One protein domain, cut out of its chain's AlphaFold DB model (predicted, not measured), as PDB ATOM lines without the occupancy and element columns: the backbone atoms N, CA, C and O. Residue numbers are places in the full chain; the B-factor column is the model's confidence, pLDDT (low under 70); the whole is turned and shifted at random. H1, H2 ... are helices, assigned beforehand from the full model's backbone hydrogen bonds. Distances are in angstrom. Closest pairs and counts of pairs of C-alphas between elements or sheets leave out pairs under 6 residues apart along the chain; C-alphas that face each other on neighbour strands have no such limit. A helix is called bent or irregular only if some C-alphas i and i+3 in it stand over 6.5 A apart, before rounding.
ATOM      1  N   PRO A 174     -63.902 -51.741  98.267       96.38
ATOM      2  CA  PRO A 174     -64.894 -52.517  97.515       96.38
ATOM      3  C   PRO A 174     -64.914 -54.016  97.790       96.38
ATOM      4  O   PRO A 174     -65.991 -54.590  97.910       96.38
ATOM      5  N   ILE A 175     -63.752 -54.658  97.869       96.19
ATOM      6  CA  ILE A 175     -63.641 -56.098  98.092       96.19
ATOM      7  C   ILE A 175     -63.831 -56.393  99.580       96.19
ATOM      8  O   ILE A 175     -63.143 -55.832 100.437       96.19
ATOM      9  N   LEU A 176     -64.733 -57.326  99.882       94.00
ATOM     10  CA  LEU A 176     -64.977 -57.823 101.228       94.00
ATOM     11  C   LEU A 176     -63.694 -58.415 101.823       94.00
ATOM     12  O   LEU A 176     -63.021 -59.244 101.212       94.00
ATOM     13  N   GLN A 177     -63.387 -58.032 103.064       90.50
ATOM     14  CA  GLN A 177     -62.259 -58.580 103.817       90.50
ATOM     15  C   GLN A 177     -62.760 -59.360 105.041       90.50
ATOM     16  O   GLN A 177     -62.986 -58.762 106.096       90.50
ATOM     17  N   PRO A 178     -62.920 -60.695 104.938       88.56
ATOM     18  CA  PRO A 178     -63.351 -61.533 106.055       88.56
ATOM     19  C   PRO A 178     -62.409 -61.417 107.258       88.56
ATOM     20  O   PRO A 178     -61.189 -61.346 107.105       88.56
ATOM     21  N   PHE A 179     -62.941 -61.393 108.478       88.06
ATOM     22  CA  PHE A 179     -62.115 -61.344 109.687       88.06
ATOM     23  C   PHE A 179     -61.332 -62.656 109.881       88.06
ATOM     24  O   PHE A 179     -61.865 -63.734 109.651       88.06
ATOM     25  N   GLY A 180     -60.066 -62.570 110.304       86.00
ATOM     26  CA  GLY A 180     -59.261 -63.729 110.720       86.00
ATOM     27  C   GLY A 180     -58.702 -64.635 109.612       86.00
ATOM     28  O   GLY A 180     -57.681 -65.272 109.847       86.00
ATOM     29  N   ASP A 181     -59.283 -64.658 108.410       89.81
ATOM     30  CA  ASP A 181     -58.858 -65.569 107.334       89.81
ATOM     31  C   ASP A 181     -58.054 -64.855 106.232       89.81
ATOM     32  O   ASP A 181     -58.599 -64.209 105.334       89.81
ATOM     33  N   GLN A 182     -56.725 -64.963 106.299       87.88
ATOM     34  CA  GLN A 182     -55.830 -64.360 105.304       87.88
ATOM     35  C   GLN A 182     -55.862 -65.080 103.949       87.88
ATOM     36  O   GLN A 182     -55.684 -64.429 102.918       87.88
ATOM     37  N   ALA A 183     -56.087 -66.397 103.937       89.12
ATOM     38  CA  ALA A 183     -56.106 -67.185 102.709       89.12
ATOM     39  C   ALA A 183     -57.368 -66.881 101.896       89.12
ATOM     40  O   ALA A 183     -57.284 -66.663 100.688       89.12
ATOM     41  N   LEU A 184     -58.517 -66.769 102.568       90.12
ATOM     42  CA  LEU A 184     -59.771 -66.376 101.934       90.12
ATOM     43  C   LEU A 184     -59.719 -64.939 101.405       90.12
ATOM     44  O   LEU A 184     -60.140 -64.701 100.277       90.12
ATOM     45  N   ARG A 185     -59.138 -63.989 102.157       88.44
ATOM     46  CA  ARG A 185     -58.910 -62.613 101.660       88.44
ATOM     47  C   ARG A 185     -58.101 -62.602 100.370       88.44
ATOM     48  O   ARG A 185     -58.449 -61.882  99.439       88.44
ATOM     49  N   LYS A 186     -57.019 -63.386 100.332       88.19
ATOM     50  CA  LYS A 186     -56.181 -63.519  99.143       88.19
ATOM     51  C   LYS A 186     -56.983 -64.106  97.982       88.19
ATOM     52  O   LYS A 186     -57.018 -63.491  96.929       88.19
ATOM     53  N   LYS A 187     -57.688 -65.219  98.206       89.81
ATOM     54  CA  LYS A 187     -58.517 -65.872  97.186       89.81
ATOM     55  C   LYS A 187     -59.541 -64.913  96.570       89.81
ATOM     56  O   LYS A 187     -59.579 -64.785  95.358       89.81
ATOM     57  N   ILE A 188     -60.309 -64.203  97.401       91.31
ATOM     58  CA  ILE A 188     -61.324 -63.246  96.930       91.31
ATOM     59  C   ILE A 188     -60.678 -62.120  96.113       91.31
ATOM     60  O   ILE A 188     -61.206 -61.701  95.091       91.31
ATOM     61  N   ARG A 189     -59.535 -61.595  96.559       89.94
ATOM     62  CA  ARG A 189     -58.816 -60.557  95.813       89.94
ATOM     63  C   ARG A 189     -58.300 -61.087  94.470       89.94
ATOM     64  O   ARG A 189     -58.381 -60.369  93.475       89.94
ATOM     65  N   ASP A 190     -57.785 -62.312  94.451       88.75
ATOM     66  CA  ASP A 190     -57.217 -62.938  93.257       88.75
ATOM     67  C   ASP A 190     -58.296 -63.206  92.180       88.75
ATOM     68  O   ASP A 190     -57.969 -63.194  90.995       88.75
ATOM     69  N   ASP A 191     -59.586 -63.299  92.554       90.19
ATOM     70  CA  ASP A 191     -60.722 -63.328  91.605       90.19
ATOM     71  C   ASP A 191     -60.802 -62.055  90.728       90.19
ATOM     72  O   ASP A 191     -61.359 -62.082  89.629       90.19
ATOM     73  N   TYR A 192     -60.234 -60.936  91.196       90.19
ATOM     74  CA  TYR A 192     -60.200 -59.652  90.486       90.19
ATOM     75  C   TYR A 192     -58.831 -59.309  89.905       90.19
ATOM     76  O   TYR A 192     -58.740 -58.608  88.892       90.19
ATOM     77  N   PHE A 193     -57.759 -59.738  90.570       87.75
ATOM     78  CA  PHE A 193     -56.394 -59.456  90.155       87.75
ATOM     79  C   PHE A 193     -55.423 -60.527  90.655       87.75
ATOM     80  O   PHE A 193     -55.106 -60.578  91.843       87.75
ATOM     81  N   ASP A 194     -54.907 -61.334  89.729       79.06
ATOM     82  CA  ASP A 194     -53.946 -62.393  90.033       79.06
ATOM     83  C   ASP A 194     -52.507 -61.853  90.163       79.06
ATOM     84  O   ASP A 194     -51.846 -61.507  89.173       79.06
ATOM     85  N   GLU A 195     -52.006 -61.835  91.404       67.00
ATOM     86  CA  GLU A 195     -50.620 -61.479  91.747       67.00
ATOM     87  C   GLU A 195     -49.575 -62.374  91.056       67.00
ATOM     88  O   GLU A 195     -48.451 -61.922  90.832       67.00
ATOM     89  N   VAL A 196     -49.905 -63.626  90.706       60.16
ATOM     90  CA  VAL A 196     -48.930 -64.623  90.218       60.16
ATOM     91  C   VAL A 196     -48.305 -64.212  88.880       60.16
ATOM     92  O   VAL A 196     -47.141 -64.514  88.615       60.16
ATOM     93  N   SER A 197     -49.034 -63.446  88.068       56.62
ATOM     94  CA  SER A 197     -48.553 -62.910  86.789       56.62
ATOM     95  C   SER A 197     -47.546 -61.756  86.923       56.62
ATOM     96  O   SER A 197     -46.885 -61.396  85.949       56.62
ATOM     97  N   SER A 198     -47.423 -61.156  88.113       56.53
ATOM     98  CA  SER A 198     -46.777 -59.857  88.317       56.53
ATOM     99  C   SER A 198     -45.739 -59.924  89.445       56.53
ATOM    100  O   SER A 198     -45.951 -59.411  90.541       56.53
ATOM    101  N   GLN A 199     -44.583 -60.536  89.167       56.47
ATOM    102  CA  GLN A 199     -43.494 -60.857  90.118       56.47
ATOM    103  C   GLN A 199     -42.831 -59.658  90.850       56.47
ATOM    104  O   GLN A 199     -41.843 -59.849  91.555       56.47
ATOM    105  N   GLN A 200     -43.348 -58.430  90.727       65.25
ATOM    106  CA  GLN A 200     -42.754 -57.208  91.296       65.25
ATOM    107  C   GLN A 200     -43.738 -56.300  92.065       65.25
ATOM    108  O   GLN A 200     -43.352 -55.208  92.478       65.25
ATOM    109  N   ILE A 201     -44.996 -56.706  92.273       73.56
ATOM    110  CA  ILE A 201     -46.012 -55.846  92.908       73.56
ATOM    111  C   ILE A 201     -46.095 -56.126  94.417       73.56
ATOM    112  O   ILE A 201     -46.205 -57.274  94.847       73.56
ATOM    113  N   GLY A 202     -46.040 -55.075  95.242       81.31
ATOM    114  CA  GLY A 202     -46.199 -55.191  96.691       81.31
ATOM    115  C   GLY A 202     -47.642 -55.511  97.117       81.31
ATOM    116  O   GLY A 202     -48.607 -55.321  96.377       81.31
ATOM    117  N   LYS A 203     -47.817 -56.010  98.351       82.56
ATOM    118  CA  LYS A 203     -49.133 -56.457  98.862       82.56
ATOM    119  C   LYS A 203     -50.182 -55.337  98.894       82.56
ATOM    120  O   LYS A 203     -51.371 -55.601  98.701       82.56
ATOM    121  N   LYS A 204     -49.766 -54.099  99.186       85.12
ATOM    122  CA  LYS A 204     -50.673 -52.941  99.259       85.12
ATOM    123  C   LYS A 204     -51.138 -52.545  97.864       85.12
ATOM    124  O   LYS A 204     -52.324 -52.317  97.656       85.12
ATOM    125  N   GLU A 205     -50.216 -52.542  96.915       87.44
ATOM    126  CA  GLU A 205     -50.432 -52.236  95.510       87.44
ATOM    127  C   GLU A 205     -51.363 -53.270  94.875       87.44
ATOM    128  O   GLU A 205     -52.355 -52.899  94.259       87.44
ATOM    129  N   ALA A 206     -51.130 -54.564  95.106       87.00
ATOM    130  CA  ALA A 206     -52.021 -55.621  94.632       87.00
ATOM    131  C   ALA A 206     -53.429 -55.518  95.239       87.00
ATOM    132  O   ALA A 206     -54.424 -55.732  94.549       87.00
ATOM    133  N   THR A 207     -53.531 -55.141  96.518       90.06
ATOM    134  CA  THR A 207     -54.829 -54.883  97.163       90.06
ATOM    135  C   THR A 207     -55.542 -53.704  96.506       90.06
ATOM    136  O   THR A 207     -56.728 -53.804  96.201       90.06
ATOM    137  N   LEU A 208     -54.831 -52.606  96.250       91.81
ATOM    138  CA  LEU A 208     -55.379 -51.425  95.589       91.81
ATOM    139  C   LEU A 208     -55.845 -51.744  94.163       91.81
ATOM    140  O   LEU A 208     -56.972 -51.422  93.804       91.81
ATOM    141  N   ILE A 209     -55.016 -52.442  93.379       91.56
ATOM    142  CA  ILE A 209     -55.342 -52.848  92.007       91.56
ATOM    143  C   ILE A 209     -56.547 -53.791  91.997       91.56
ATOM    144  O   ILE A 209     -57.462 -53.577  91.207       91.56
ATOM    145  N   GLY A 210     -56.595 -54.791  92.883       93.00
ATOM    146  CA  GLY A 210     -57.750 -55.684  92.999       93.00
ATOM    147  C   GLY A 210     -59.041 -54.909  93.266       93.00
ATOM    148  O   GLY A 210     -60.033 -55.099  92.568       93.00
ATOM    149  N   ASN A 211     -59.010 -53.962  94.207       95.56
ATOM    150  CA  ASN A 211     -60.164 -53.114  94.516       95.56
ATOM    151  C   ASN A 211     -60.557 -52.185  93.361       95.56
ATOM    152  O   ASN A 211     -61.749 -52.003  93.109       95.56
ATOM    153  N   LEU A 212     -59.581 -51.651  92.623       95.31
ATOM    154  CA  LEU A 212     -59.823 -50.878  91.407       95.31
ATOM    155  C   LEU A 212     -60.536 -51.725  90.346       95.31
ATOM    156  O   LEU A 212     -61.537 -51.286  89.785       95.31
ATOM    157  N   ARG A 213     -60.066 -52.955  90.108       94.62
ATOM    158  CA  ARG A 213     -60.691 -53.892  89.160       94.62
ATOM    159  C   ARG A 213     -62.098 -54.292  89.583       94.62
ATOM    160  O   ARG A 213     -62.994 -54.298  88.745       94.62
ATOM    161  N   ALA A 214     -62.305 -54.556  90.868       95.44
ATOM    162  CA  ALA A 214     -63.622 -54.834  91.428       95.44
ATOM    163  C   ALA A 214     -64.606 -53.676  91.216       95.44
ATOM    164  O   ALA A 214     -65.726 -53.898  90.753       95.44
ATOM    165  N   PHE A 215     -64.181 -52.441  91.498       95.81
ATOM    166  CA  PHE A 215     -65.007 -51.257  91.267       95.81
ATOM    167  C   PHE A 215     -65.331 -51.071  89.782       95.81
ATOM    168  O   PHE A 215     -66.492 -50.881  89.439       95.81
ATOM    169  N   GLN A 216     -64.338 -51.185  88.895       93.31
ATOM    170  CA  GLN A 216     -64.545 -51.077  87.445       93.31
ATOM    171  C   GLN A 216     -65.513 -52.145  86.920       93.31
ATOM    172  O   GLN A 216     -66.344 -51.859  86.060       93.31
ATOM    173  N   PHE A 217     -65.438 -53.367  87.456       92.75
ATOM    174  CA  PHE A 217     -66.362 -54.439  87.099       92.75
ATOM    175  C   PHE A 217     -67.796 -54.106  87.520       92.75
ATOM    176  O   PHE A 217     -68.712 -54.202  86.703       92.75
ATOM    177  N   TRP A 218     -67.986 -53.642  88.756       93.50
ATOM    178  CA  TRP A 218     -69.290 -53.172  89.220       93.50
ATOM    179  C   TRP A 218     -69.801 -51.980  88.400       93.50
ATOM    180  O   TRP A 218     -70.945 -52.001  87.960       93.50
ATOM    181  N   GLN A 219     -68.962 -50.981  88.120       91.06
ATOM    182  CA  GLN A 219     -69.337 -49.799  87.342       91.06
ATOM    183  C   GLN A 219     -69.806 -50.179  85.931       91.06
ATOM    184  O   GLN A 219     -70.854 -49.717  85.481       91.06
ATOM    185  N   CYS A 220     -69.087 -51.077  85.256       87.00
ATOM    186  CA  CYS A 220     -69.477 -51.566  83.936       87.00
ATOM    187  C   CYS A 220     -70.847 -52.269  83.976       87.00
ATOM    188  O   CYS A 220     -71.708 -52.029  83.126       87.00
ATOM    189  N   MET A 221     -71.071 -53.099  84.999       85.25
ATOM    190  CA  MET A 221     -72.305 -53.867  85.158       85.25
ATOM    191  C   MET A 221     -73.504 -53.017  85.592       85.25
ATOM    192  O   MET A 221     -74.607 -53.267  85.108       85.25
ATOM    193  N   PHE A 222     -73.303 -52.032  86.477       82.69
ATOM    194  CA  PHE A 222     -74.379 -51.321  87.181       82.69
ATOM    195  C   PHE A 222     -74.514 -49.825  86.885       82.69
ATOM    196  O   PHE A 222     -75.586 -49.262  87.079       82.69
ATOM    197  N   LYS A 223     -73.485 -49.166  86.354       78.50
ATOM    198  CA  LYS A 223     -73.577 -47.758  85.939       78.50
ATOM    199  C   LYS A 223     -73.684 -47.649  84.424       78.50
ATOM    200  O   LYS A 223     -74.640 -47.065  83.918       78.50
ATOM    201  N   ASP A 224     -72.764 -48.264  83.687       79.19
ATOM    202  CA  ASP A 224     -72.683 -48.076  82.234       79.19
ATOM    203  C   ASP A 224     -73.801 -48.804  81.488       79.19
ATOM    204  O   ASP A 224     -74.467 -48.215  80.632       79.19
ATOM    205  N   LYS A 225     -74.051 -50.070  81.846       74.56
ATOM    206  CA  LYS A 225     -75.140 -50.860  81.262       74.56
ATOM    207  C   LYS A 225     -76.511 -50.232  81.529       74.56
ATOM    208  O   LYS A 225     -77.321 -50.131  80.614       74.56
ATOM    209  N   PHE A 226     -76.739 -49.738  82.744       67.81
ATOM    210  CA  PHE A 226     -77.999 -49.085  83.109       67.81
ATOM    211  C   PHE A 226     -78.173 -47.742  82.421       67.81
ATOM    212  O   PHE A 226     -79.254 -47.459  81.914       67.81
ATOM    213  N   ARG A 227     -77.112 -46.931  82.330       67.75
ATOM    214  CA  ARG A 227     -77.156 -45.685  81.561       67.75
ATOM    215  C   ARG A 227     -77.517 -45.959  80.103       67.75
ATOM    216  O   ARG A 227     -78.307 -45.219  79.529       67.75
ATOM    217  N   LEU A 228     -76.969 -47.024  79.518       74.88
ATOM    218  CA  LEU A 228     -77.305 -47.436  78.159       74.88
ATOM    219  C   LEU A 228     -78.773 -47.872  78.039       74.88
ATOM    220  O   LEU A 228     -79.467 -47.384  77.154       74.88
ATOM    221  N   GLU A 229     -79.260 -48.741  78.925       73.88
ATOM    222  CA  GLU A 229     -80.658 -49.200  78.925       73.88
ATOM    223  C   GLU A 229     -81.648 -48.044  79.146       73.88
ATOM    224  O   GLU A 229     -82.640 -47.936  78.427       73.88
ATOM    225  N   TYR A 230     -81.342 -47.122  80.060       68.38
ATOM    226  CA  TYR A 230     -82.122 -45.906  80.292       68.38
ATOM    227  C   TYR A 230     -82.177 -45.014  79.047       68.38
ATOM    228  O   TYR A 230     -83.261 -44.621  78.623       68.38
ATOM    229  N   LEU A 231     -81.031 -44.738  78.411       72.44
ATOM    230  CA  LEU A 231     -80.980 -43.949  77.175       72.44
ATOM    231  C   LEU A 231     -81.746 -44.627  76.029       72.44
ATOM    232  O   LEU A 231     -82.405 -43.943  75.248       72.44
ATOM    233  N   ILE A 232     -81.699 -45.960  75.942       79.31
ATOM    234  CA  ILE A 232     -82.487 -46.741  74.980       79.31
ATOM    235  C   ILE A 232     -83.988 -46.593  75.259       79.31
ATOM    236  O   ILE A 232     -84.753 -46.403  74.317       79.31
ATOM    237  N   ASN A 233     -84.419 -46.654  76.521       76.12
ATOM    238  CA  ASN A 233     -85.830 -46.518  76.896       76.12
ATOM    239  C   ASN A 233     -86.349 -45.088  76.695       76.12
ATOM    240  O   ASN A 233     -87.444 -44.908  76.166       76.12
ATOM    241  N   MET A 234     -85.537 -44.072  77.011       71.69
ATOM    242  CA  MET A 234     -85.838 -42.676  76.678       71.69
ATOM    243  C   MET A 234     -85.999 -42.480  75.171       71.69
ATOM    244  O   MET A 234     -86.938 -41.825  74.736       71.69
ATOM    245  N   ALA A 235     -85.116 -43.075  74.363       76.31
ATOM    246  CA  ALA A 235     -85.229 -43.023  72.907       76.31
ATOM    247  C   ALA A 235     -86.480 -43.750  72.374       76.31
ATOM    248  O   ALA A 235     -86.915 -43.475  71.258       76.31
ATOM    249  N   LYS A 236     -87.059 -44.667  73.160       82.06
ATOM    250  CA  LYS A 236     -88.268 -45.436  72.831       82.06
ATOM    251  C   LYS A 236     -89.565 -44.861  73.432       82.06
ATOM    252  O   LYS A 236     -90.622 -45.404  73.139       82.06
ATOM    253  N   ASN A 237     -89.510 -43.755  74.189       66.19
ATOM    254  CA  ASN A 237     -90.653 -43.098  74.852       66.19
ATOM    255  C   ASN A 237     -91.464 -43.990  75.826       66.19
ATOM    256  O   ASN A 237     -92.682 -43.842  75.918       66.19
ATOM    257  N   GLU A 238     -90.825 -44.895  76.574       62.41
ATOM    258  CA  GLU A 238     -91.505 -45.691  77.617       62.41
ATOM    259  C   GLU A 238     -91.220 -45.132  79.033       62.41
ATOM    260  O   GLU A 238     -90.062 -45.000  79.437       62.41
ATOM    261  N   GLU A 239     -92.268 -44.789  79.799       58.09
ATOM    262  CA  GLU A 239     -92.158 -44.306  81.192       58.09
ATOM    263  C   GLU A 239     -91.780 -45.443  82.165       58.09
ATOM    264  O   GLU A 239     -92.372 -46.522  82.159       58.09
ATOM    265  N   SER A 240     -90.783 -45.202  83.025       55.72
ATOM    266  CA  SER A 240     -89.965 -46.238  83.685       55.72
ATOM    267  C   SER A 240     -90.057 -46.270  85.223       55.72
ATOM    268  O   SER A 240     -89.108 -46.657  85.900       55.72
ATOM    269  N   ASN A 241     -91.206 -45.931  85.811       53.41
ATOM    270  CA  ASN A 241     -91.325 -45.791  87.274       53.41
ATOM    271  C   ASN A 241     -91.316 -47.112  88.086       53.41
ATOM    272  O   ASN A 241     -91.365 -47.069  89.313       53.41
ATOM    273  N   THR A 242     -91.240 -48.292  87.457       51.06
ATOM    274  CA  THR A 242     -91.241 -49.607  88.144       51.06
ATOM    275  C   THR A 242     -89.888 -50.329  88.167       51.06
ATOM    276  O   THR A 242     -89.766 -51.370  88.815       51.06
ATOM    277  N   TYR A 243     -88.857 -49.801  87.499       59.31
ATOM    278  CA  TYR A 243     -87.591 -50.517  87.297       59.31
ATOM    279  C   TYR A 243     -86.596 -50.373  88.465       59.31
ATOM    280  O   TYR A 243     -85.930 -51.343  88.825       59.31
ATOM    281  N   GLU A 244     -86.523 -49.209  89.113       59.31
ATOM    282  CA  GLU A 244     -85.512 -48.898  90.142       59.31
ATOM    283  C   GLU A 244     -85.443 -49.875  91.341       59.31
ATOM    284  O   GLU A 244     -84.346 -50.345  91.661       59.31
ATOM    285  N   PRO A 245     -86.553 -50.259  92.009       59.81
ATOM    286  CA  PRO A 245     -86.474 -51.116  93.198       59.81
ATOM    287  C   PRO A 245     -86.100 -52.579  92.896       59.81
ATOM    288  O   PRO A 245     -85.469 -53.236  93.727       59.81
ATOM    289  N   LEU A 246     -86.445 -53.100  91.712       60.88
ATOM    290  CA  LEU A 246     -86.039 -54.447  91.273       60.88
ATOM    291  C   LEU A 246     -84.537 -54.504  90.968       60.88
ATOM    292  O   LEU A 246     -83.863 -55.483  91.287       60.88
ATOM    293  N   ILE A 247     -84.009 -53.426  90.397       63.41
ATOM    294  CA  ILE A 247     -82.597 -53.284  90.045       63.41
ATOM    295  C   ILE A 247     -81.723 -53.215  91.298       63.41
ATOM    296  O   ILE A 247     -80.725 -53.931  91.383       63.41
ATOM    297  N   LEU A 248     -82.134 -52.430  92.298       68.06
ATOM    298  CA  LEU A 248     -81.395 -52.294  93.555       68.06
ATOM    299  C   LEU A 248     -81.266 -53.638  94.294       68.06
ATOM    300  O   LEU A 248     -80.231 -53.939  94.890       68.06
ATOM    301  N   LYS A 249     -82.308 -54.476  94.235       71.81
ATOM    302  CA  LYS A 249     -82.273 -55.827  94.811       71.81
ATOM    303  C   LYS A 249     -81.305 -56.739  94.049       71.81
ATOM    304  O   LYS A 249     -80.498 -57.422  94.678       71.81
ATOM    305  N   ASN A 250     -81.331 -56.690  92.717       81.12
ATOM    306  CA  ASN A 250     -80.412 -57.453  91.871       81.12
ATOM    307  C   ASN A 250     -78.947 -57.048  92.097       81.12
ATOM    308  O   ASN A 250     -78.074 -57.911  92.122       81.12
ATOM    309  N   GLU A 251     -78.671 -55.760  92.306       86.31
ATOM    310  CA  GLU A 251     -77.330 -55.258  92.614       86.31
ATOM    311  C   GLU A 251     -76.802 -55.794  93.950       86.31
ATOM    312  O   GLU A 251     -75.660 -56.252  94.029       86.31
ATOM    313  N   GLN A 252     -77.622 -55.768  95.005       87.31
ATOM    314  CA  GLN A 252     -77.212 -56.261  96.322       87.31
ATOM    315  C   GLN A 252     -76.890 -57.754  96.300       87.31
ATOM    316  O   GLN A 252     -75.865 -58.168  96.847       87.31
ATOM    317  N   ASP A 253     -77.741 -58.558  95.665       89.69
ATOM    318  CA  ASP A 253     -77.515 -59.998  95.554       89.69
ATOM    319  C   ASP A 253     -76.294 -60.305  94.680       89.69
ATOM    320  O   ASP A 253     -75.473 -61.149  95.042       89.69
ATOM    321  N   TRP A 254     -76.093 -59.546  93.601       91.25
ATOM    322  CA  TRP A 254     -74.893 -59.654  92.777       91.25
ATOM    323  C   TRP A 254     -73.622 -59.321  93.567       91.25
ATOM    324  O   TRP A 254     -72.669 -60.099  93.566       91.25
ATOM    325  N   CYS A 255     -73.616 -58.219  94.322       93.56
ATOM    326  CA  CYS A 255     -72.471 -57.841  95.151       93.56
ATOM    327  C   CYS A 255     -72.141 -58.911  96.198       93.56
ATOM    328  O   CYS A 255     -70.967 -59.172  96.446       93.56
ATOM    329  N   ARG A 256     -73.152 -59.569  96.783       92.69
ATOM    330  CA  ARG A 256     -72.947 -60.678  97.731       92.69
ATOM    331  C   ARG A 256     -72.242 -61.860  97.075       92.69
ATOM    332  O   ARG A 256     -71.266 -62.352  97.631       92.69
ATOM    333  N   VAL A 257     -72.706 -62.285  95.898       92.62
ATOM    334  CA  VAL A 257     -72.095 -63.387  95.130       92.62
ATOM    335  C   VAL A 257     -70.644 -63.072  94.764       92.62
ATOM    336  O   VAL A 257     -69.792 -63.956  94.771       92.62
ATOM    337  N   HIS A 258     -70.358 -61.802  94.493       93.62
ATOM    338  CA  HIS A 258     -69.043 -61.324  94.090       93.62
ATOM    339  C   HIS A 258     -68.154 -60.864  95.259       93.62
ATOM    340  O   HIS A 258     -67.065 -60.359  95.031       93.62
ATOM    341  N   ASN A 259     -68.552 -61.067  96.519       95.75
ATOM    342  CA  ASN A 259     -67.775 -60.630  97.689       95.75
ATOM    343  C   ASN A 259     -67.436 -59.126  97.665       95.75
ATOM    344  O   ASN A 259     -66.331 -58.717  98.028       95.75
ATOM    345  N   LEU A 260     -68.387 -58.295  97.242       95.94
ATOM    346  CA  LEU A 260     -68.253 -56.844  97.200       95.94
ATOM    347  C   LEU A 260     -69.059 -56.168  98.306       95.94
ATOM    348  O   LEU A 260     -70.052 -56.699  98.804       95.94
ATOM    349  N   VAL A 261     -68.628 -54.967  98.675       95.75
ATOM    350  CA  VAL A 261     -69.248 -54.114  99.687       95.75
ATOM    351  C   VAL A 261     -70.012 -52.983  98.981       95.75
ATOM    352  O   VAL A 261     -69.391 -51.983  98.609       95.75
TER     353      VAL A 261
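What this domain is: This is residues 174 to 261 of the 315 residues of an uncharacterized protein of Hordeum vulgare subsp. vulgare (UniProt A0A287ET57). What is the main picture? One long helix, H2, makes the length of the model; H3 folds back beside its later part in the opposite direction, close to it but not clearly touching, while the short helix H1 slants away from H2 at a steep tilt of 44 degrees, meeting residues 207 to 211 near the first end of H2. The two printed ends come close together between H1 and H3. What is it made of, and how large is it? The printed part has 88 residues with three named helices, in the order H1, H2, H3, and no named strand, in the class all helix. It is loose, with a radius of gyration of the C-alphas of 16.9 A, and only just a rod, spanning 52 by 26 by 14 A.

Where its parts are: Where does the longest helix run? H2, residues 203 to 235, begins at C-alpha 203 (-49.133, -56.457, 98.862) and ends at C-alpha 235 (-85.229, -43.023, 72.907), 46.4 A on. It is neither bent nor irregular, but only just: C-alphas 221 and 224 are 6.5 A apart. Where are the other two? H1 is residues 182 to 190, 12.2 A from first to last C-alpha. H3 is residues 244 to 257, 20.4 A long, ending at C-alpha 257 (-72.095, -63.387, 95.130).

How they stand to each other: How does H1 stand to H2? H1 touches H2, which meets it with residues 207 to 211 alone; the closest C-alphas, of Arg 189 and Gly 210, are 5.7 A apart. They run the same way at a steep tilt of 44 degrees. How does H3 stand to the others? H3 is close to H2 but not clearly touching, the closest C-alphas, of Phe 222 and Glu 251, being 7.3 A apart. These two run opposite ways at a shallow tilt of 25 degrees, while H1 and H3 are apart. Do the backbones bear out the helices? In H1 and H3 every O i to N i+4 pair is within hydrogen-bond range, and in H2 26 of 29 are.

The domain as a whole: How far does it reach? The two C-alphas farthest apart, of Gln 199 and Asn 237, are 52.7 A apart, while the first and last printed C-alphas, of Pro 174 and Val 261, are 5.1 A apart. What joins the helices, and what stands free? The printed part has no cut; the link from H1 to H2, residues 191 to 202, is long, and that from H2 to H3 is short. Residues 179 to 184, 231 to 237 and 241 to 246 stand free. Where is confidence low? The mean pLDDT of the printed part is 81.1, with residues 195 to 200, 226 to 227, 230 and 237 to 248 under 70.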